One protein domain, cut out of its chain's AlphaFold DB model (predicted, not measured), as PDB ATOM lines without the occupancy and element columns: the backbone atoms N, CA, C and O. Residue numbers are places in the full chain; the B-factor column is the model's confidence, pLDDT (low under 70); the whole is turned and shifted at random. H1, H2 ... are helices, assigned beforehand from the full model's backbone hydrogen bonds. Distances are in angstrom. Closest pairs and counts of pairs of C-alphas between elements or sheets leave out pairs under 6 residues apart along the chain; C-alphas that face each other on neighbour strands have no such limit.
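This is residues 4 to 169 of the 188 residues of an uncharacterized protein of Parabacteroides merdae (UniProt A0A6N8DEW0). What is the shape? It is a rod: long helices H2 and H5 run side by side in opposite directions along its length, and H1 crosses H2 at a slant in an up and down bundle of three, each running against the one before it. The small hairpin of H3 and H4 lies loosely by the end where H5 begins. What is it made of? The 166 printed residues are all-helix in class, with five named helices, H1 to H5 in order, and no named strand; the whole is loose, with a radius of gyration of the C-alphas of 22.3 A and spans of 73 by 31 by 22 A.

Where is the longest helix? H2, residues 43 to 87, spans 65.5 A from C-alpha 43 at (34.854, -6.007, 25.413), with a kink of 31 degrees near residue 73. Where are the others? H5, residues 130 to 168, spans 57.3 A to C-alpha 168 at (43.399, -9.461, 19.864), and H1, residues 4 to 35, spans 46.2 A. H3 is residues 96 to 109, 19.8 A, and H4 is 111 to 117, 10.6 A.

What touches H2? H5 runs opposite ways at a shallow tilt of 7 degrees, closest at C-alphas 45 and 164, 5.1 A. H1, its hairpin partner, touches with residues 10 to 25 alone, at a steep tilt of 39 degrees, closest at C-alphas 17 and 61, 4.1 A. Where are H3 and H4? They touch, closest at C-alphas 107 and 114, 5.2 A; H4 is close to but not clearly touching H5, with C-alphas 116 and 138 6.9 A apart. Are the backbones helical? Every O i to N i+4 pair is within hydrogen-bond range in H1, H3 and H5; H2 has 38 of 41, and H4 1 of 3 beside 2 of 4 O i to N i+3 pairs.

How large is it? The two farthest C-alphas, of Asn 38 and Tyr 89, are 73.1 A apart. Is it continuous and confident? The printed part has no cut, and the link H4 to H5 is long, 12 residues; mean pLDDT of the printed part is 70.3, with residues 4 to 10, 37 to 40, 69 and 71 to 138 under 70.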
ATOM      1  N   LEU A   4       0.289 -30.167  25.730       57.12
ATOM      2  CA  LEU A   4       1.258 -30.174  26.829       57.12
ATOM      3  C   LEU A   4       2.439 -31.125  26.601       57.12
ATOM      4  O   LEU A   4       3.552 -30.792  27.006       57.12
ATOM      5  N   ASP A   5       2.243 -32.259  25.925       60.00
ATOM      6  CA  ASP A   5       3.334 -33.186  25.601       60.00
ATOM      7  C   ASP A   5       4.241 -32.591  24.524       60.00
ATOM      8  O   ASP A   5       5.464 -32.627  24.652       60.00
ATOM      9  N   LEU A   6       3.643 -31.949  23.515       61.84
ATOM     10  CA  LEU A   6       4.357 -31.189  22.486       61.84
ATOM     11  C   LEU A   6       5.137 -30.011  23.083       61.84
ATOM     12  O   LEU A   6       6.304 -29.797  22.742       61.84
ATOM     13  N   LEU A   7       4.525 -29.270  24.011       62.12
ATOM     14  CA  LEU A   7       5.181 -28.171  24.713       62.12
ATOM     15  C   LEU A   7       6.335 -28.680  25.575       62.12
ATOM     16  O   LEU A   7       7.447 -28.174  25.461       62.12
ATOM     17  N   ARG A   8       6.124 -29.717  26.390       67.62
ATOM     18  CA  ARG A   8       7.165 -30.291  27.255       67.62
ATOM     19  C   ARG A   8       8.315 -30.888  26.444       67.62
ATOM     20  O   ARG A   8       9.481 -30.744  26.820       67.62
ATOM     21  N   PHE A   9       8.005 -31.502  25.307       65.31
ATOM     22  CA  PHE A   9       8.987 -32.004  24.353       65.31
ATOM     23  C   PHE A   9       9.852 -30.874  23.779       65.31
ATOM     24  O   PHE A   9      11.085 -30.982  23.825       65.31
ATOM     25  N   SER A  10       9.207 -29.785  23.342       65.88
ATOM     26  CA  SER A  10       9.838 -28.584  22.772       65.88
ATOM     27  C   SER A  10      10.676 -27.821  23.802       65.88
ATOM     28  O   SER A  10      11.825 -27.469  23.529       65.88
ATOM     29  N   PHE A  11      10.157 -27.639  25.019       73.44
ATOM     30  CA  PHE A  11      10.895 -27.054  26.142       73.44
ATOM     31  C   PHE A  11      12.129 -27.884  26.478       73.44
ATOM     32  O   PHE A  11      13.216 -27.343  26.647       73.44
ATOM     33  N   SER A  12      11.997 -29.209  26.523       71.62
ATOM     34  CA  SER A  12      13.131 -30.076  26.817       71.62
ATOM     35  C   SER A  12      14.201 -30.029  25.716       71.62
ATOM     36  O   SER A  12      15.382 -29.990  26.045       71.62
ATOM     37  N   SER A  13      13.842 -29.983  24.425       72.62
ATOM     38  CA  SER A  13      14.849 -29.791  23.359       72.62
ATOM     39  C   SER A  13      15.525 -28.422  23.427       72.62
ATOM     40  O   SER A  13      16.714 -28.325  23.140       72.62
ATOM     41  N   LEU A  14      14.794 -27.387  23.844       78.56
ATOM     42  CA  LEU A  14      15.314 -26.032  24.012       78.56
ATOM     43  C   LEU A  14      16.328 -25.969  25.159       78.56
ATOM     44  O   LEU A  14      17.438 -25.478  24.973       78.56
ATOM     45  N   VAL A  15      15.996 -26.550  26.314       81.88
ATOM     46  CA  VAL A  15      16.906 -26.623  27.468       81.88
ATOM     47  C   VAL A  15      18.190 -27.379  27.114       81.88
ATOM     48  O   VAL A  15      19.285 -26.878  27.371       81.88
ATOM     49  N   TRP A  16      18.079 -28.549  26.475       78.19
ATOM     50  CA  TRP A  16      19.252 -29.327  26.055       78.19
ATOM     51  C   TRP A  16      20.081 -28.617  24.981       78.19
ATOM     52  O   TRP A  16      21.310 -28.664  25.030       78.19
ATOM     53  N   GLY A  17      19.426 -27.924  24.045       81.94
ATOM     54  CA  GLY A  17      20.083 -27.107  23.029       81.94
ATOM     55  C   GLY A  17      20.929 -25.994  23.645       81.94
ATOM     56  O   GLY A  17      22.118 -25.901  23.343       81.94
ATOM     57  N   ILE A  18      20.349 -25.213  24.563       85.19
ATOM     58  CA  ILE A  18      21.055 -24.134  25.274       85.19
ATOM     59  C   ILE A  18      22.233 -24.684  26.080       85.19
ATOM     60  O   ILE A  18      23.328 -24.127  26.018       85.19
ATOM     61  N   LEU A  19      22.039 -25.784  26.813       87.38
ATOM     62  CA  LEU A  19      23.090 -26.374  27.644       87.38
ATOM     63  C   LEU A  19      24.310 -26.783  26.806       87.38
ATOM     64  O   LEU A  19      25.445 -26.474  27.170       87.38
ATOM     65  N   ILE A  20      24.083 -27.400  25.644       84.50
ATOM     66  CA  ILE A  20      25.156 -27.743  24.703       84.50
ATOM     67  C   ILE A  20      25.829 -26.491  24.152       84.50
ATOM     68  O   ILE A  20      27.055 -26.447  24.079       84.50
ATOM     69  N   THR A  21      25.069 -25.449  23.811       87.44
ATOM     70  CA  THR A  21      25.655 -24.193  23.333       87.44
ATOM     71  C   THR A  21      26.553 -23.531  24.375       87.44
ATOM     72  O   THR A  21      27.633 -23.056  24.022       87.44
ATOM     73  N   VAL A  22      26.158 -23.534  25.652       88.19
ATOM     74  CA  VAL A  22      27.004 -23.031  26.745       88.19
ATOM     75  C   VAL A  22      28.318 -23.810  26.803       88.19
ATOM     76  O   VAL A  22      29.385 -23.198  26.832       88.19
ATOM     77  N   ILE A  23      28.265 -25.145  26.742       88.25
ATOM     78  CA  ILE A  23      29.467 -25.991  26.722       88.25
ATOM     79  C   ILE A  23      30.346 -25.661  25.506       88.25
ATOM     80  O   ILE A  23      31.550 -25.457  25.659       88.25
ATOM     81  N   CYS A  24      29.759 -25.547  24.311       84.81
ATOM     82  CA  CYS A  24      30.484 -25.189  23.092       84.81
ATOM     83  C   CYS A  24      31.178 -23.827  23.204       84.81
ATOM     84  O   CYS A  24      32.320 -23.696  22.770       84.81
ATOM     85  N   LEU A  25      30.533 -22.826  23.808       86.75
ATOM     86  CA  LEU A  25      31.155 -21.519  24.022       86.75
ATOM     87  C   LEU A  25      32.283 -21.551  25.042       86.75
ATOM     88  O   LEU A  25      33.316 -20.921  24.825       86.75
ATOM     89  N   VAL A  26      32.108 -22.274  26.147       86.81
ATOM     90  CA  VAL A  26      33.179 -22.434  27.136       86.81
ATOM     91  C   VAL A  26      34.392 -23.081  26.472       86.81
ATOM     92  O   VAL A  26      35.500 -22.555  26.580       86.81
ATOM     93  N   LEU A  27      34.183 -24.160  25.710       85.69
ATOM     94  CA  LEU A  27      35.242 -24.814  24.942       85.69
ATOM     95  C   LEU A  27      35.891 -23.865  23.930       85.69
ATOM     96  O   LEU A  27      37.112 -23.841  23.819       85.69
ATOM     97  N   PHE A  28      35.101 -23.049  23.237       86.00
ATOM     98  CA  PHE A  28      35.595 -22.056  22.288       86.00
ATOM     99  C   PHE A  28      36.550 -21.041  22.940       86.00
ATOM    100  O   PHE A  28      37.670 -20.853  22.460       86.00
ATOM    101  N   PHE A  29      36.167 -20.434  24.067       82.62
ATOM    102  CA  PHE A  29      37.038 -19.490  24.780       82.62
ATOM    103  C   PHE A  29      38.278 -20.168  25.374       82.62
ATOM    104  O   PHE A  29      39.368 -19.589  25.346       82.62
ATOM    105  N   VAL A  30      38.141 -21.400  25.875       84.00
ATOM    106  CA  VAL A  30      39.270 -22.199  26.376       84.00
ATOM    107  C   VAL A  30      40.259 -22.517  25.255       84.00
ATOM    108  O   VAL A  30      41.460 -22.359  25.463       84.00
ATOM    109  N   LEU A  31      39.785 -22.893  24.063       85.12
ATOM    110  CA  LEU A  31      40.633 -23.158  22.896       85.12
ATOM    111  C   LEU A  31      41.411 -21.910  22.470       85.12
ATOM    112  O   LEU A  31      42.623 -21.989  22.276       85.12
ATOM    113  N   ILE A  32      40.753 -20.747  22.398       82.12
ATOM    114  CA  ILE A  32      41.422 -19.483  22.050       82.12
ATOM    115  C   ILE A  32      42.476 -19.117  23.097       82.12
ATOM    116  O   ILE A  32      43.603 -18.769  22.742       82.12
ATOM    117  N   ARG A  33      42.144 -19.232  24.389       75.19
ATOM    118  CA  ARG A  33      43.081 -18.933  25.483       75.19
ATOM    119  C   ARG A  33      44.255 -19.917  25.530       75.19
ATOM    120  O   ARG A  33      45.371 -19.520  25.852       75.19
ATOM    121  N   GLY A  34      44.010 -21.187  25.209       76.69
ATOM    122  CA  GLY A  34      45.039 -22.221  25.110       76.69
ATOM    123  C   GLY A  34      45.995 -21.991  23.939       76.69
ATOM    124  O   GLY A  34      47.197 -22.208  24.082       76.69
ATOM    125  N   TRP A  35      45.478 -21.496  22.812       77.75
ATOM    126  CA  TRP A  35      46.268 -21.190  21.619       77.75
ATOM    127  C   TRP A  35      47.053 -19.874  21.752       77.75
ATOM    128  O   TRP A  35      48.219 -19.807  21.367       77.75
ATOM    129  N   HIS A  36      46.459 -18.833  22.341       70.12
ATOM    130  CA  HIS A  36      47.105 -17.538  22.575       70.12
ATOM    131  C   HIS A  36      47.305 -17.274  24.076       70.12
ATOM    132  O   HIS A  36      46.510 -16.586  24.715       70.12
ATOM    133  N   LYS A  37      48.428 -17.759  24.631       57.47
ATOM    134  CA  LYS A  37      48.781 -17.632  26.064       57.47
ATOM    135  C   LYS A  37      48.796 -16.194  26.619       57.47
ATOM    136  O   LYS A  37      48.650 -16.034  27.826       57.47
ATOM    137  N   ASN A  38      48.918 -15.173  25.765       60.56
ATOM    138  CA  ASN A  38      48.945 -13.751  26.146       60.56
ATOM    139  C   ASN A  38      47.705 -12.958  25.673       60.56
ATOM    140  O   ASN A  38      47.744 -11.732  25.622       60.56
ATOM    141  N   ALA A  39      46.614 -13.628  25.286       59.78
ATOM    142  CA  ALA A  39      45.398 -12.958  24.827       59.78
ATOM    143  C   ALA A  39      44.608 -12.338  25.994       59.78
ATOM    144  O   ALA A  39      44.016 -13.048  26.808       59.78
ATOM    145  N   THR A  40      44.546 -11.007  26.048       67.75
ATOM    146  CA  THR A  40      43.592 -10.278  26.894       67.75
ATOM    147  C   THR A  40      42.294 -10.074  26.120       67.75
ATOM    148  O   THR A  40      42.259  -9.296  25.167       67.75
ATOM    149  N   PHE A  41      41.229 -10.776  26.507       70.94
ATOM    150  CA  PHE A  41      39.917 -10.607  25.881       70.94
ATOM    151  C   PHE A  41      39.412  -9.172  26.073       70.94
ATOM    152  O   PHE A  41      39.341  -8.674  27.197       70.94
ATOM    153  N   THR A  42      39.068  -8.508  24.971       77.06
ATOM    154  CA  THR A  42      38.502  -7.156  24.989       77.06
ATOM    155  C   THR A  42      36.976  -7.223  25.066       77.06
ATOM    156  O   THR A  42      36.369  -8.262  24.795       77.06
ATOM    157  N   LEU A  43      36.322  -6.104  25.398       79.12
ATOM    158  CA  LEU A  43      34.854  -6.007  25.413       79.12
ATOM    159  C   LEU A  43      34.229  -6.461  24.076       79.12
ATOM    160  O   LEU A  43      33.175  -7.092  24.059       79.12
ATOM    161  N   ILE A  44      34.921  -6.211  22.959       80.69
ATOM    162  CA  ILE A  44      34.497  -6.620  21.615       80.69
ATOM    163  C   ILE A  44      34.525  -8.150  21.471       80.69
ATOM    164  O   ILE A  44      33.590  -8.724  20.917       80.69
ATOM    165  N   SER A  45      35.532  -8.836  22.024       82.94
ATOM    166  CA  SER A  45      35.590 -10.305  22.023       82.94
ATOM    167  C   SER A  45      34.394 -10.930  22.761       82.94
ATOM    168  O   SER A  45      33.858 -11.945  22.314       82.94
ATOM    169  N   TYR A  46      33.931 -10.307  23.853       84.25
ATOM    170  CA  TYR A  46      32.729 -10.748  24.571       84.25
ATOM    171  C   TYR A  46      31.443 -10.516  23.768       84.25
ATOM    172  O   TYR A  46      30.576 -11.389  23.760       84.25
ATOM    173  N   LEU A  47      31.327  -9.395  23.045       87.69
ATOM    174  CA  LEU A  47      30.192  -9.146  22.146       87.69
ATOM    175  C   LEU A  47      30.136 -10.159  20.997       87.69
ATOM    176  O   LEU A  47      29.065 -10.683  20.697       87.69
ATOM    177  N   ILE A  48      31.283 -10.495  20.399       87.69
ATOM    178  CA  ILE A  48      31.367 -11.550  19.376       87.69
ATOM    179  C   ILE A  48      30.927 -12.894  19.967       87.69
ATOM    180  O   ILE A  48      30.132 -13.599  19.348       87.69
ATOM    181  N   GLY A  49      31.374 -13.219  21.185       86.25
ATOM    182  CA  GLY A  49      30.934 -14.410  21.916       86.25
ATOM    183  C   GLY A  49      29.424 -14.445  22.175       86.25
ATOM    184  O   GLY A  49      28.808 -15.498  22.028       86.25
ATOM    185  N   LEU A  50      28.807 -13.303  22.498       89.00
ATOM    186  CA  LEU A  50      27.358 -13.186  22.695       89.00
ATOM    187  C   LEU A  50      26.578 -13.399  21.390       89.00
ATOM    188  O   LEU A  50      25.573 -14.104  21.375       89.00
ATOM    189  N   VAL A  51      27.039 -12.825  20.279       91.31
ATOM    190  CA  VAL A  51      26.412 -13.053  18.966       91.31
ATOM    191  C   VAL A  51      26.526 -14.530  18.575       91.31
ATOM    192  O   VAL A  51      25.538 -15.146  18.173       91.31
ATOM    193  N   LEU A  52      27.705 -15.127  18.776       89.25
ATOM    194  CA  LEU A  52      27.937 -16.563  18.607       89.25
ATOM    195  C   LEU A  52      26.993 -17.406  19.474       89.25
ATOM    196  O   LEU A  52      26.453 -18.394  18.981       89.25
ATOM    197  N   PHE A  53      26.764 -17.013  20.733       89.25
ATOM    198  CA  PHE A  53      25.839 -17.695  21.642       89.25
ATOM    199  C   PHE A  53      24.444 -17.804  21.042       89.25
ATOM    200  O   PHE A  53      23.871 -18.890  21.009       89.25
ATOM    201  N   ILE A  54      23.901 -16.687  20.561       88.94
ATOM    202  CA  ILE A  54      22.540 -16.627  20.026       88.94
ATOM    203  C   ILE A  54      22.438 -17.493  18.766       88.94
ATOM    204  O   ILE A  54      21.521 -18.309  18.647       88.94
ATOM    205  N   LEU A  55      23.414 -17.370  17.858       88.31
ATOM    206  CA  LEU A  55      23.444 -18.138  16.613       88.31
ATOM    207  C   LEU A  55      23.563 -19.647  16.868       88.31
ATOM    208  O   LEU A  55      22.790 -20.421  16.300       88.31
ATOM    209  N   LEU A  56      24.479 -20.080  17.743       85.56
ATOM    210  CA  LEU A  56      24.619 -21.498  18.089       85.56
ATOM    211  C   LEU A  56      23.406 -22.014  18.864       85.56
ATOM    212  O   LEU A  56      22.971 -23.126  18.589       85.56
ATOM    213  N   SER A  57      22.824 -21.223  19.770       84.50
ATOM    214  CA  SER A  57      21.662 -21.642  20.572       84.50
ATOM    215  C   SER A  57      20.479 -21.993  19.683       84.50
ATOM    216  O   SER A  57      19.826 -23.021  19.885       84.50
ATOM    217  N   PHE A  58      20.236 -21.181  18.651       82.50
ATOM    218  CA  PHE A  58      19.191 -21.453  17.671       82.50
ATOM    219  C   PHE A  58      19.457 -22.756  16.904       82.50
ATOM    220  O   PHE A  58      18.578 -23.613  16.802       82.50
ATOM    221  N   GLN A  59      20.682 -22.951  16.411       85.50
ATOM    222  CA  GLN A  59      21.025 -24.144  15.635       85.50
ATOM    223  C   GLN A  59      21.029 -25.423  16.491       85.50
ATOM    224  O   GLN A  59      20.456 -26.430  16.077       85.50
ATOM    225  N   CYS A  60      21.603 -25.388  17.697       81.06
ATOM    226  CA  CYS A  60      21.637 -26.516  18.633       81.06
ATOM    227  C   CYS A  60      20.229 -26.932  19.080       81.06
ATOM    228  O   CYS A  60      19.942 -28.127  19.148       81.06
ATOM    229  N   THR A  61      19.333 -25.970  19.319       83.56
ATOM    230  CA  THR A  61      17.930 -26.251  19.663       83.56
ATOM    231  C   THR A  61      17.206 -26.971  18.526       83.56
ATOM    232  O   THR A  61      16.528 -27.972  18.763       83.56
ATOM    233  N   LEU A  62      17.387 -26.516  17.282       78.50
ATOM    234  CA  LEU A  62      16.772 -27.150  16.111       78.50
ATOM    235  C   LEU A  62      17.336 -28.548  15.833       78.50
ATOM    236  O   LEU A  62      16.576 -29.450  15.487       78.50
ATOM    237  N   ILE A  63      18.644 -28.748  16.027       80.25
ATOM    238  CA  ILE A  63      19.280 -30.068  15.914       80.25
ATOM    239  C   ILE A  63      18.722 -31.021  16.979       80.25
ATOM    240  O   ILE A  63      18.350 -32.145  16.649       80.25
ATOM    241  N   MET A  64      18.592 -30.577  18.234       78.88
ATOM    242  CA  MET A  64      18.019 -31.405  19.299       78.88
ATOM    243  C   MET A  64      16.542 -31.730  19.074       78.88
ATOM    244  O   MET A  64      16.123 -32.858  19.333       78.88
ATOM    245  N   GLY A  65      15.762 -30.785  18.549       72.50
ATOM    246  CA  GLY A  65      14.391 -31.047  18.111       72.50
ATOM    247  C   GLY A  65      14.334 -32.132  17.034       72.50
ATOM    248  O   GLY A  65      13.599 -33.105  17.182       72.50
ATOM    249  N   ALA A  66      15.170 -32.022  15.996       73.81
ATOM    250  CA  ALA A  66      15.235 -33.006  14.918       73.81
ATOM    251  C   ALA A  66      15.669 -34.400  15.413       73.81
ATOM    252  O   ALA A  66      15.025 -35.390  15.079       73.81
ATOM    253  N   ILE A  67      16.699 -34.497  16.262       72.88
ATOM    254  CA  ILE A  67      17.148 -35.780  16.835       72.88
ATOM    255  C   ILE A  67      16.026 -36.445  17.634       72.88
ATOM    256  O   ILE A  67      15.805 -37.646  17.504       72.88
ATOM    257  N   LYS A  68      15.282 -35.681  18.441       72.06
ATOM    258  CA  LYS A  68      14.160 -36.258  19.179       72.06
ATOM    259  C   LYS A  68      13.031 -36.734  18.262       72.06
ATOM    260  O   LYS A  68      12.413 -37.745  18.579       72.06
ATOM    261  N   ILE A  69      12.761 -36.032  17.156       68.25
ATOM    262  CA  ILE A  69      11.765 -36.464  16.161       68.25
ATOM    263  C   ILE A  69      12.209 -37.773  15.489       68.25
ATOM    264  O   ILE A  69      11.394 -38.672  15.313       68.25
ATOM    265  N   VAL A  70      13.501 -37.926  15.183       70.00
ATOM    266  CA  VAL A  70      14.052 -39.195  14.675       70.00
ATOM    267  C   VAL A  70      13.947 -40.309  15.718       70.00
ATOM    268  O   VAL A  70      13.553 -41.415  15.391       70.00
ATOM    269  N   ASN A  71      14.236 -40.036  16.990       68.06
ATOM    270  CA  ASN A  71      14.157 -41.074  18.025       68.06
ATOM    271  C   ASN A  71      12.719 -41.518  18.337       68.06
ATOM    272  O   ASN A  71      12.517 -42.620  18.841       68.06
ATOM    273  N   ILE A  72      11.719 -40.666  18.087       66.06
ATOM    274  CA  ILE A  72      10.308 -41.014  18.291       66.06
ATOM    275  C   ILE A  72       9.665 -41.601  17.024       66.06
ATOM    276  O   ILE A  72       8.596 -42.201  17.118       66.06
ATOM    277  N   SER A  73      10.293 -41.464  15.849       64.88
ATOM    278  CA  SER A  73       9.742 -41.974  14.587       64.88
ATOM    279  C   SER A  73       9.644 -43.503  14.572       64.88
ATOM    280  O   SER A  73       8.658 -44.027  14.063       64.88
ATOM    281  N   ASP A  74      10.566 -44.214  15.229       64.81
ATOM    282  CA  ASP A  74      10.498 -45.675  15.421       64.81
ATOM    283  C   ASP A  74       9.262 -46.095  16.247       64.81
ATOM    284  O   ASP A  74       8.589 -47.091  15.961       64.81
ATOM    285  N   PHE A  75       8.903 -45.296  17.259       63.03
ATOM    286  CA  PHE A  75       7.702 -45.523  18.068       63.03
ATOM    287  C   PHE A  75       6.416 -45.263  17.270       63.03
ATOM    288  O   PHE A  75       5.420 -45.966  17.437       63.03
ATOM    289  N   TYR A  76       6.428 -44.278  16.370       62.19
ATOM    290  CA  TYR A  76       5.293 -44.032  15.483       62.19
ATOM    291  C   TYR A  76       5.150 -45.111  14.413       62.19
ATOM    292  O   TYR A  76       4.040 -45.599  14.211       62.19
ATOM    293  N   ALA A  77       6.246 -45.544  13.789       60.44
ATOM    294  CA  ALA A  77       6.227 -46.608  12.789       60.44
ATOM    295  C   ALA A  77       5.646 -47.911  13.361       60.44
ATOM    296  O   ALA A  77       4.739 -48.493  12.772       60.44
ATOM    297  N   SER A  78       6.064 -48.298  14.569       62.78
ATOM    298  CA  SER A  78       5.519 -49.476  15.260       62.78
ATOM    299  C   SER A  78       4.038 -49.333  15.644       62.78
ATOM    300  O   SER A  78       3.278 -50.297  15.547       62.78
ATOM    301  N   LYS A  79       3.580 -48.135  16.030       61.75
ATOM    302  CA  LYS A  79       2.155 -47.867  16.298       61.75
ATOM    303  C   LYS A  79       1.288 -47.949  15.043       61.75
ATOM    304  O   LYS A  79       0.180 -48.478  15.100       61.75
ATOM    305  N   ILE A  80       1.793 -47.440  13.926       61.44
ATOM    306  CA  ILE A  80       1.119 -47.486  12.627       61.44
ATOM    307  C   ILE A  80       1.054 -48.926  12.115       61.44
ATOM    308  O   ILE A  80       0.000 -49.368  11.662       61.44
ATOM    309  N   GLN A  81       2.142 -49.683  12.270       64.19
ATOM    310  CA  GLN A  81       2.187 -51.101  11.937       64.19
ATOM    311  C   GLN A  81       1.150 -51.897  12.744       64.19
ATOM    312  O   GLN A  81       0.397 -52.666  12.158       64.19
ATOM    313  N   GLN A  82       1.015 -51.643  14.055       61.56
ATOM    314  CA  GLN A  82      -0.021 -52.274  14.889       61.56
ATOM    315  C   GLN A  82      -1.457 -51.941  14.443       61.56
ATOM    316  O   GLN A  82      -2.321 -52.814  14.472       61.56
ATOM    317  N   LEU A  83      -1.725 -50.696  14.036       59.28
ATOM    318  CA  LEU A  83      -3.042 -50.284  13.528       59.28
ATOM    319  C   LEU A  83      -3.376 -50.949  12.185       59.28
ATOM    320  O   LEU A  83      -4.519 -51.360  11.968       59.28
ATOM    321  N   MET A  84      -2.381 -51.097  11.307       57.28
ATOM    322  CA  MET A  84      -2.561 -51.754  10.011       57.28
ATOM    323  C   MET A  84      -2.743 -53.266  10.139       57.28
ATOM    324  O   MET A  84      -3.622 -53.820   9.484       57.28
ATOM    325  N   GLN A  85      -2.026 -53.914  11.057       60.06
ATOM    326  CA  GLN A  85      -2.161 -55.350  11.330       60.06
ATOM    327  C   GLN A  85      -3.544 -55.738  11.880       60.06
ATOM    328  O   GLN A  85      -3.950 -56.892  11.788       60.06
ATOM    329  N   HIS A  86      -4.281 -54.779  12.453       54.16
ATOM    330  CA  HIS A  86      -5.645 -54.992  12.939       54.16
ATOM    331  C   HIS A  86      -6.723 -54.758  11.865       54.16
ATOM    332  O   HIS A  86      -7.859 -55.188  12.048       54.16
ATOM    333  N   SER A  87      -6.382 -54.086  10.758       48.69
ATOM    334  CA  SER A  87      -7.363 -53.555   9.797       48.69
ATOM    335  C   SER A  87      -7.203 -54.091   8.367       48.69
ATOM    336  O   SER A  87      -8.132 -53.950   7.575       48.69
ATOM    337  N   PHE A  88      -6.068 -54.714   8.021       51.84
ATOM    338  CA  PHE A  88      -5.767 -55.179   6.660       51.84
ATOM    339  C   PHE A  88      -5.147 -56.590   6.643       51.84
ATOM    340  O   PHE A  88      -4.372 -56.947   7.527       51.84
ATOM    341  N   TYR A  89      -5.484 -57.391   5.623       50.00
ATOM    342  CA  TYR A  89      -4.835 -58.680   5.334       50.00
ATOM    343  C   TYR A  89      -3.476 -58.446   4.640       50.00
ATOM    344  O   TYR A  89      -3.393 -57.622   3.732       50.00
ATOM    345  N   ASP A  90      -2.449 -59.209   5.045       50.12
ATOM    346  CA  ASP A  90      -0.994 -59.055   4.778       50.12
ATOM    347  C   ASP A  90      -0.545 -58.821   3.312       50.12
ATOM    348  O   ASP A  90       0.605 -58.465   3.073       50.12
ATOM    349  N   ASN A  91      -1.419 -58.999   2.313       46.28
ATOM    350  CA  ASN A  91      -1.020 -59.152   0.905       46.28
ATOM    351  C   ASN A  91      -1.679 -58.139  -0.049       46.28
ATOM    352  O   ASN A  91      -1.611 -58.317  -1.266       46.28
ATOM    353  N   GLN A  92      -2.378 -57.124   0.463       47.12
ATOM    354  CA  GLN A  92      -3.064 -56.149  -0.386       47.12
ATOM    355  C   GLN A  92      -2.155 -54.940  -0.650       47.12
ATOM    356  O   GLN A  92      -1.769 -54.227   0.279       47.12
ATOM    357  N   GLU A  93      -1.806 -54.709  -1.920       49.84
ATOM    358  CA  GLU A  93      -1.180 -53.453  -2.347       49.84
ATOM    359  C   GLU A  93      -2.092 -52.288  -1.958       49.84
ATOM    360  O   GLU A  93      -3.287 -52.273  -2.275       49.84
ATOM    361  N   VAL A  94      -1.535 -51.316  -1.238       51.81
ATOM    362  CA  VAL A  94      -2.302 -50.164  -0.772       51.81
ATOM    363  C   VAL A  94      -2.477 -49.223  -1.953       51.81
ATOM    364  O   VAL A  94      -1.521 -48.644  -2.471       51.81
ATOM    365  N   THR A  95      -3.721 -49.074  -2.399       56.16
ATOM    366  CA  THR A  95      -4.063 -48.108  -3.447       56.16
ATOM    367  C   THR A  95      -3.859 -46.673  -2.953       56.16
ATOM    368  O   THR A  95      -3.970 -46.379  -1.762       56.16
ATOM    369  N   LEU A  96      -3.591 -45.750  -3.881       55.00
ATOM    370  CA  LEU A  96      -3.289 -44.334  -3.609       55.00
ATOM    371  C   LEU A  96      -4.340 -43.652  -2.706       55.00
ATOM    372  O   LEU A  96      -3.992 -42.862  -1.833       55.00
ATOM    373  N   GLN A  97      -5.616 -44.028  -2.846       53.62
ATOM    374  CA  GLN A  97      -6.719 -43.531  -2.010       53.62
ATOM    375  C   GLN A  97      -6.669 -44.041  -0.561       53.62
ATOM    376  O   GLN A  97      -6.964 -43.288   0.363       53.62
ATOM    377  N   GLN A  98      -6.269 -45.295  -0.340       56.31
ATOM    378  CA  GLN A  98      -6.136 -45.864   1.006       56.31
ATOM    379  C   GLN A  98      -4.899 -45.309   1.720       56.31
ATOM    380  O   GLN A  98      -4.960 -44.989   2.904       56.31
ATOM    381  N   SER A  99      -3.804 -45.116   0.977       53.84
ATOM    382  CA  SER A  99      -2.604 -44.401   1.430       53.84
ATOM    383  C   SER A  99      -2.953 -42.982   1.897       53.84
ATOM    384  O   SER A  99      -2.609 -42.599   3.014       53.84
ATOM    385  N   GLN A 100      -3.736 -42.242   1.106       55.84
ATOM    386  CA  GLN A 100      -4.199 -40.900   1.469       55.84
ATOM    387  C   GLN A 100      -5.102 -40.885   2.706       55.84
ATOM    388  O   GLN A 100      -4.878 -40.048   3.570       55.84
ATOM    389  N   GLN A 101      -6.049 -41.819   2.864       59.34
ATOM    390  CA  GLN A 101      -6.888 -41.881   4.074       59.34
ATOM    391  C   GLN A 101      -6.087 -42.207   5.344       59.34
ATOM    392  O   GLN A 101      -6.378 -41.676   6.417       59.34
ATOM    393  N   ILE A 102      -5.069 -43.066   5.239       59.41
ATOM    394  CA  ILE A 102      -4.176 -43.378   6.361       59.41
ATOM    395  C   ILE A 102      -3.316 -42.159   6.690       59.41
ATOM    396  O   ILE A 102      -3.202 -41.809   7.861       59.41
ATOM    397  N   ILE A 103      -2.760 -41.484   5.678       58.16
ATOM    398  CA  ILE A 103      -1.993 -40.246   5.858       58.16
ATOM    399  C   ILE A 103      -2.876 -39.160   6.475       58.16
ATOM    400  O   ILE A 103      -2.438 -38.522   7.421       58.16
ATOM    401  N   GLU A 104      -4.114 -38.978   6.021       59.38
ATOM    402  CA  GLU A 104      -5.055 -38.010   6.594       59.38
ATOM    403  C   GLU A 104      -5.365 -38.327   8.058       59.38
ATOM    404  O   GLU A 104      -5.231 -37.444   8.898       59.38
ATOM    405  N   GLY A 105      -5.661 -39.585   8.406       56.38
ATOM    406  CA  GLY A 105      -5.855 -39.989   9.804       56.38
ATOM    407  C   GLY A 105      -4.597 -39.817  10.666       56.38
ATOM    408  O   GLY A 105      -4.680 -39.511  11.857       56.38
ATOM    409  N   LEU A 106      -3.415 -39.965  10.067       57.34
ATOM    410  CA  LEU A 106      -2.131 -39.778  10.736       57.34
ATOM    411  C   LEU A 106      -1.773 -38.299  10.917       57.34
ATOM    412  O   LEU A 106      -1.220 -37.930  11.950       57.34
ATOM    413  N   VAL A 107      -2.102 -37.458   9.939       55.09
ATOM    414  CA  VAL A 107      -1.961 -35.999   9.987       55.09
ATOM    415  C   VAL A 107      -2.968 -35.403  10.967       55.09
ATOM    416  O   VAL A 107      -2.614 -34.486  11.700       55.09
ATOM    417  N   ASP A 108      -4.174 -35.957  11.064       56.62
ATOM    418  CA  ASP A 108      -5.181 -35.526  12.035       56.62
ATOM    419  C   ASP A 108      -4.775 -35.918  13.472       56.62
ATOM    420  O   ASP A 108      -4.886 -35.130  14.413       56.62
ATOM    421  N   ALA A 109      -4.177 -37.104  13.649       51.25
ATOM    422  CA  ALA A 109      -3.608 -37.530  14.930       51.25
ATOM    423  C   ALA A 109      -2.293 -36.803  15.292       51.25
ATOM    424  O   ALA A 109      -2.004 -36.590  16.478       51.25
ATOM    425  N   TYR A 110      -1.495 -36.430  14.286       52.62
ATOM    426  CA  TYR A 110      -0.177 -35.808  14.412       52.62
ATOM    427  C   TYR A 110       0.026 -34.731  13.331       52.62
ATOM    428  O   TYR A 110       0.727 -34.964  12.345       52.62
ATOM    429  N   PRO A 111      -0.480 -33.500  13.534       51.56
ATOM    430  CA  PRO A 111      -0.436 -32.431  12.525       51.56
ATOM    431  C   PRO A 111       0.982 -32.032  12.091       51.56
ATOM    432  O   PRO A 111       1.179 -31.491  11.006       51.56
ATOM    433  N   VAL A 112       1.996 -32.357  12.900       45.59
ATOM    434  CA  VAL A 112       3.419 -32.181  12.564       45.59
ATOM    435  C   VAL A 112       3.846 -32.975  11.323       45.59
ATOM    436  O   VAL A 112       4.793 -32.591  10.644       45.59
ATOM    437  N   LEU A 113       3.142 -34.064  11.015       50.78
ATOM    438  CA  LEU A 113       3.439 -34.957   9.905       50.78
ATOM    439  C   LEU A 113       2.967 -34.418   8.546       50.78
ATOM    440  O   LEU A 113       3.571 -34.736   7.523       50.78
ATOM    441  N   GLY A 114       1.952 -33.548   8.517       53.09
ATOM    442  CA  GLY A 114       1.372 -33.035   7.267       53.09
ATOM    443  C   GLY A 114       2.369 -32.271   6.391       53.09
ATOM    444  O   GLY A 114       2.289 -32.325   5.167       53.09
ATOM    445  N   HIS A 115       3.367 -31.626   7.001       52.94
ATOM    446  CA  HIS A 115       4.411 -30.894   6.277       52.94
ATOM    447  C   HIS A 115       5.508 -31.814   5.697       52.94
ATOM    448  O   HIS A 115       6.248 -31.400   4.808       52.94
ATOM    449  N   PHE A 116       5.627 -33.055   6.182       52.44
ATOM    450  CA  PHE A 116       6.572 -34.047   5.650       52.44
ATOM    451  C   PHE A 116       5.968 -34.867   4.500       52.44
ATOM    452  O   PHE A 116       6.706 -35.338   3.640       52.44
ATOM    453  N   PHE A 117       4.637 -34.999   4.453       53.06
ATOM    454  CA  PHE A 117       3.929 -35.839   3.477       53.06
ATOM    455  C   PHE A 117       3.502 -35.145   2.185       53.06
ATOM    456  O   PHE A 117       3.180 -35.827   1.220       53.06
ATOM    457  N   GLN A 118       3.575 -33.815   2.107       50.19
ATOM    458  CA  GLN A 118       3.291 -33.089   0.862       50.19
ATOM    459  C   GLN A 118       4.302 -33.356  -0.269       50.19
ATOM    460  O   GLN A 118       4.031 -32.992  -1.410       50.19
ATOM    461  N   SER A 119       5.457 -33.965   0.018       45.75
ATOM    462  CA  SER A 119       6.550 -34.139  -0.950       45.75
ATOM    463  C   SER A 119       6.823 -35.581  -1.395       45.75
ATOM    464  O   SER A 119       7.756 -35.777  -2.168       45.75
ATOM    465  N   GLY A 120       6.069 -36.585  -0.928       45.34
ATOM    466  CA  GLY A 120       6.318 -37.996  -1.263       45.34
ATOM    467  C   GLY A 120       5.132 -38.664  -1.959       45.34
ATOM    468  O   GLY A 120       4.064 -38.792  -1.366       45.34
ATOM    469  N   GLU A 121       5.315 -39.124  -3.200       46.09
ATOM    470  CA  GLU A 121       4.406 -40.096  -3.822       46.09
ATOM    471  C   GLU A 121       4.638 -41.472  -3.180       46.09
ATOM    472  O   GLU A 121       5.533 -42.220  -3.566       46.09
ATOM    473  N   PHE A 122       3.842 -41.817  -2.168       53.16
ATOM    474  CA  PHE A 122       3.875 -43.142  -1.539       53.16
ATOM    475  C   PHE A 122       2.951 -44.114  -2.293       53.16
ATOM    476  O   PHE A 122       1.904 -44.519  -1.781       53.16
ATOM    477  N   THR A 123       3.315 -44.449  -3.536       45.88
ATOM    478  CA  THR A 123       2.617 -45.418  -4.403       45.88
ATOM    479  C   THR A 123       3.413 -46.712  -4.551       45.88
ATOM    480  O   THR A 123       4.607 -46.650  -4.825       45.88
ATOM    481  N   GLY A 124       2.755 -47.873  -4.447       47.38
ATOM    482  CA  GLY A 124       3.376 -49.183  -4.708       47.38
ATOM    483  C   GLY A 124       3.959 -49.896  -3.484       47.38
ATOM    484  O   GLY A 124       4.680 -50.874  -3.649       47.38
ATOM    485  N   TYR A 125       3.647 -49.434  -2.271       51.91
ATOM    486  CA  TYR A 125       4.036 -50.102  -1.027       51.91
ATOM    487  C   TYR A 125       2.861 -50.891  -0.442       51.91
ATOM    488  O   TYR A 125       1.720 -50.421  -0.421       51.91
ATOM    489  N   THR A 126       3.137 -52.095   0.060       53.44
ATOM    490  CA  THR A 126       2.160 -52.870   0.839       53.44
ATOM    491  C   THR A 126       1.896 -52.209   2.199       53.44
ATOM    492  O   THR A 126       2.703 -51.411   2.684       53.44
ATOM    493  N   ALA A 127       0.777 -52.544   2.852       55.59
ATOM    494  CA  ALA A 127       0.396 -51.983   4.161       55.59
ATOM    495  C   ALA A 127       1.472 -52.203   5.246       55.59
ATOM    496  O   ALA A 127       1.551 -51.469   6.226       55.59
ATOM    497  N   VAL A 128       2.342 -53.194   5.053       57.50
ATOM    498  CA  VAL A 128       3.447 -53.519   5.957       57.50
ATOM    499  C   VAL A 128       4.699 -52.677   5.666       57.50
ATOM    500  O   VAL A 128       5.447 -52.353   6.585       57.50
ATOM    501  N   GLU A 129       4.915 -52.274   4.412       59.84
ATOM    502  CA  GLU A 129       6.109 -51.540   3.956       59.84
ATOM    503  C   GLU A 129       5.930 -50.019   3.983       59.84
ATOM    504  O   GLU A 129       6.895 -49.275   4.172       59.84
ATOM    505  N   LEU A 130       4.687 -49.547   3.856       64.62
ATOM    506  CA  LEU A 130       4.326 -48.131   3.872       64.62
ATOM    507  C   LEU A 130       4.854 -47.352   5.102       64.62
ATOM    508  O   LEU A 130       5.400 -46.264   4.908       64.62
ATOM    509  N   PRO A 131       4.761 -47.853   6.356       62.19
ATOM    510  CA  PRO A 131       5.230 -47.108   7.522       62.19
ATOM    511  C   PRO A 131       6.761 -47.090   7.639       62.19
ATOM    512  O   PRO A 131       7.317 -46.108   8.131       62.19
ATOM    513  N   GLU A 132       7.455 -48.122   7.153       67.56
ATOM    514  CA  GLU A 132       8.922 -48.151   7.106       67.56
ATOM    515  C   GLU A 132       9.481 -47.233   6.011       67.56
ATOM    516  O   GLU A 132      10.421 -46.481   6.269       67.56
ATOM    517  N   ALA A 133       8.871 -47.209   4.820       66.56
ATOM    518  CA  ALA A 133       9.250 -46.284   3.747       66.56
ATOM    519  C   ALA A 133       9.066 -44.815   4.178       66.56
ATOM    520  O   ALA A 133       9.957 -43.978   4.027       66.56
ATOM    521  N   MET A 134       7.933 -44.531   4.819       64.88
ATOM    522  CA  MET A 134       7.590 -43.243   5.414       64.88
ATOM    523  C   MET A 134       8.587 -42.800   6.497       64.88
ATOM    524  O   MET A 134       9.065 -41.661   6.490       64.88
ATOM    525  N   ARG A 135       8.954 -43.710   7.405       66.81
ATOM    526  CA  ARG A 135       9.995 -43.475   8.412       66.81
ATOM    527  C   ARG A 135      11.350 -43.206   7.760       66.81
ATOM    528  O   ARG A 135      12.063 -42.304   8.200       66.81
ATOM    529  N   GLY A 136      11.698 -43.962   6.721       69.56
ATOM    530  CA  GLY A 136      12.945 -43.833   5.972       69.56
ATOM    531  C   GLY A 136      13.129 -42.442   5.370       69.56
ATOM    532  O   GLY A 136      14.149 -41.798   5.627       69.56
ATOM    533  N   GLU A 137      12.122 -41.944   4.653       69.12
ATOM    534  CA  GLU A 137      12.131 -40.602   4.055       69.12
ATOM    535  C   GLU A 137      12.237 -39.498   5.114       69.12
ATOM    536  O   GLU A 137      13.111 -38.627   5.034       69.12
ATOM    537  N   MET A 138      11.425 -39.571   6.175       66.81
ATOM    538  CA  MET A 138      11.496 -38.611   7.280       66.81
ATOM    539  C   MET A 138      12.882 -38.607   7.933       66.81
ATOM    540  O   MET A 138      13.502 -37.555   8.090       66.81
ATOM    541  N   CYS A 139      13.410 -39.777   8.288       72.25
ATOM    542  CA  CYS A 139      14.724 -39.899   8.912       72.25
ATOM    543  C   CYS A 139      15.849 -39.416   7.988       72.25
ATOM    544  O   CYS A 139      16.784 -38.771   8.467       72.25
ATOM    545  N   SER A 140      15.763 -39.684   6.684       75.69
ATOM    546  CA  SER A 140      16.725 -39.212   5.684       75.69
ATOM    547  C   SER A 140      16.726 -37.685   5.589       75.69
ATOM    548  O   SER A 140      17.774 -37.050   5.759       75.69
ATOM    549  N   PHE A 141      15.545 -37.075   5.445       73.75
ATOM    550  CA  PHE A 141      15.387 -35.623   5.402       73.75
ATOM    551  C   PHE A 141      15.881 -34.952   6.692       73.75
ATOM    552  O   PHE A 141      16.655 -33.991   6.641       73.75
ATOM    553  N   LEU A 142      15.500 -35.477   7.865       76.38
ATOM    554  CA  LEU A 142      15.935 -34.939   9.157       76.38
ATOM    555  C   LEU A 142      17.445 -35.092   9.365       76.38
ATOM    556  O   LEU A 142      18.087 -34.162   9.855       76.38
ATOM    557  N   ARG A 143      18.044 -36.220   8.966       77.88
ATOM    558  CA  ARG A 143      19.501 -36.416   9.027       77.88
ATOM    559  C   ARG A 143      20.242 -35.435   8.128       77.88
ATOM    560  O   ARG A 143      21.210 -34.823   8.578       77.88
ATOM    561  N   TYR A 144      19.776 -35.239   6.896       78.69
ATOM    562  CA  TYR A 144      20.353 -34.254   5.982       78.69
ATOM    563  C   TYR A 144      20.242 -32.828   6.543       78.69
ATOM    564  O   TYR A 144      21.213 -32.066   6.545       78.69
ATOM    565  N   PHE A 145      19.081 -32.482   7.102       77.12
ATOM    566  CA  PHE A 145      18.850 -31.209   7.779       77.12
ATOM    567  C   PHE A 145      19.797 -30.995   8.971       77.12
ATOM    568  O   PHE A 145      20.396 -29.923   9.085       77.12
ATOM    569  N   ILE A 146      19.980 -32.010   9.828       82.81
ATOM    570  CA  ILE A 146      20.924 -31.972  10.956       82.81
ATOM    571  C   ILE A 146      22.348 -31.749  10.444       82.81
ATOM    572  O   ILE A 146      23.037 -30.859  10.940       82.81
ATOM    573  N   PHE A 147      22.781 -32.505   9.431       80.62
ATOM    574  CA  PHE A 147      24.129 -32.400   8.875       80.62
ATOM    575  C   PHE A 147      24.414 -31.003   8.310       80.62
ATOM    576  O   PHE A 147      25.419 -30.378   8.653       80.62
ATOM    577  N   ARG A 148      23.492 -30.462   7.504       82.19
ATOM    578  CA  ARG A 148      23.622 -29.114   6.938       82.19
ATOM    579  C   ARG A 148      23.731 -28.052   8.032       82.19
ATOM    580  O   ARG A 148      24.523 -27.123   7.904       82.19
ATOM    581  N   ARG A 149      22.960 -28.177   9.116       84.19
ATOM    582  CA  ARG A 149      23.015 -27.241  10.252       84.19
ATOM    583  C   ARG A 149      24.279 -27.382  11.083       84.19
ATOM    584  O   ARG A 149      24.827 -26.366  11.497       84.19
ATOM    585  N   LEU A 150      24.773 -28.601  11.278       83.50
ATOM    586  CA  LEU A 150      26.054 -28.846  11.938       83.50
ATOM    587  C   LEU A 150      27.198 -28.135  11.194       83.50
ATOM    588  O   LEU A 150      28.060 -27.521  11.820       83.50
ATOM    589  N   LEU A 151      27.154 -28.147   9.859       88.31
ATOM    590  CA  LEU A 151      28.116 -27.440   9.015       88.31
ATOM    591  C   LEU A 151      28.027 -25.913   9.187       88.31
ATOM    592  O   LEU A 151      29.057 -25.249   9.297       88.31
ATOM    593  N   TRP A 152      26.816 -25.355   9.310       86.56
ATOM    594  CA  TRP A 152      26.631 -23.940   9.659       86.56
ATOM    595  C   TRP A 152      27.156 -23.599  11.059       86.56
ATOM    596  O   TRP A 152      27.803 -22.566  11.219       86.56
ATOM    597  N   CYS A 153      26.943 -24.460  12.062       86.38
ATOM    598  CA  CYS A 153      27.525 -24.271  13.396       86.38
ATOM    599  C   CYS A 153      29.051 -24.180  13.328       86.38
ATOM    600  O   CYS A 153      29.636 -23.273  13.918       86.38
ATOM    601  N   LEU A 154      29.687 -25.083  12.578       87.81
ATOM    602  CA  LEU A 154      31.135 -25.069  12.390       87.81
ATOM    603  C   LEU A 154      31.599 -23.770  11.716       87.81
ATOM    604  O   LEU A 154      32.550 -23.146  12.181       87.81
ATOM    605  N   ALA A 155      30.893 -23.324  10.673       89.25
ATOM    606  CA  ALA A 155      31.195 -22.067   9.996       89.25
ATOM    607  C   ALA A 155      31.106 -20.860  10.949       89.25
ATOM    608  O   ALA A 155      32.013 -20.032  10.966       89.25
ATOM    609  N   PHE A 156      30.069 -20.779  11.791       89.75
ATOM    610  CA  PHE A 156      29.945 -19.700  12.778       89.75
ATOM    611  C   PHE A 156      31.068 -19.724  13.812       89.75
ATOM    612  O   PHE A 156      31.617 -18.671  14.125       89.75
ATOM    613  N   VAL A 157      31.445 -20.908  14.305       88.69
ATOM    614  CA  VAL A 157      32.567 -21.063  15.242       88.69
ATOM    615  C   VAL A 157      33.871 -20.567  14.616       88.69
ATOM    616  O   VAL A 157      34.594 -19.803  15.253       88.69
ATOM    617  N   ILE A 158      34.152 -20.928  13.362       89.25
ATOM    618  CA  ILE A 158      35.349 -20.467  12.643       89.25
ATOM    619  C   ILE A 158      35.324 -18.942  12.466       89.25
ATOM    620  O   ILE A 158      36.302 -18.270  12.787       89.25
ATOM    621  N   LEU A 159      34.202 -18.380  12.008       89.94
ATOM    622  CA  LEU A 159      34.059 -16.934  11.813       89.94
ATOM    623  C   LEU A 159      34.218 -16.157  13.121       89.94
ATOM    624  O   LEU A 159      34.905 -15.137  13.160       89.94
ATOM    625  N   GLY A 160      33.627 -16.649  14.207       87.50
ATOM    626  CA  GLY A 160      33.787 -16.034  15.515       87.50
ATOM    627  C   GLY A 160      35.210 -16.162  16.054       87.50
ATOM    628  O   GLY A 160      35.701 -15.207  16.652       87.50
ATOM    629  N   ALA A 161      35.907 -17.279  15.805       86.94
ATOM    630  CA  ALA A 161      37.321 -17.426  16.165       86.94
ATOM    631  C   ALA A 161      38.172 -16.371  15.455       86.94
ATOM    632  O   ALA A 161      38.937 -15.663  16.107       86.94
ATOM    633  N   ILE A 162      37.989 -16.217  14.140       87.25
ATOM    634  CA  ILE A 162      38.672 -15.194  13.339       87.25
ATOM    635  C   ILE A 162      38.364 -13.798  13.888       87.25
ATOM    636  O   ILE A 162      39.286 -13.010  14.085       87.25
ATOM    637  N   GLY A 163      37.097 -13.507  14.194       85.69
ATOM    638  CA  GLY A 163      36.685 -12.232  14.780       85.69
ATOM    639  C   GLY A 163      37.381 -11.943  16.111       85.69
ATOM    640  O   GLY A 163      37.960 -10.873  16.285       85.69
ATOM    641  N   VAL A 164      37.400 -12.906  17.038       84.00
ATOM    642  CA  VAL A 164      38.078 -12.747  18.334       84.00
ATOM    643  C   VAL A 164      39.590 -12.578  18.150       84.00
ATOM    644  O   VAL A 164      40.175 -11.675  18.744       84.00
ATOM    645  N   ILE A 165      40.228 -13.371  17.287       83.62
ATOM    646  CA  ILE A 165      41.664 -13.244  16.987       83.62
ATOM    647  C   ILE A 165      41.978 -11.869  16.382       83.62
ATOM    648  O   ILE A 165      42.958 -11.232  16.766       83.62
ATOM    649  N   TRP A 166      41.123 -11.362  15.492       83.44
ATOM    650  CA  TRP A 166      41.279 -10.032  14.906       83.44
ATOM    651  C   TRP A 166      41.206  -8.920  15.963       83.44
ATOM    652  O   TRP A 166      41.998  -7.979  15.902       83.44
ATOM    653  N   THR A 167      40.333  -9.065  16.971       78.88
ATOM    654  CA  THR A 167      40.246  -8.125  18.109       78.88
ATOM    655  C   THR A 167      41.444  -8.180  19.054       78.88
ATOM    656  O   THR A 167      41.695  -7.217  19.773       78.88
ATOM    657  N   LEU A 168      42.189  -9.288  19.058       74.75
ATOM    658  CA  LEU A 168      43.399  -9.461  19.864       74.75
ATOM    659  C   LEU A 168      44.647  -8.870  19.193       74.75
ATOM    660  O   LEU A 168      45.677  -8.734  19.850       74.75
ATOM    661  N   ASN A 169      44.584  -8.522  17.903       73.12
ATOM    662  CA  ASN A 169      45.725  -7.956  17.194       73.12
ATOM    663  C   ASN A 169      45.909  -6.465  17.565       73.12
ATOM    664  O   ASN A 169      45.044  -5.645  17.237       73.12
TER     665      ASN A 169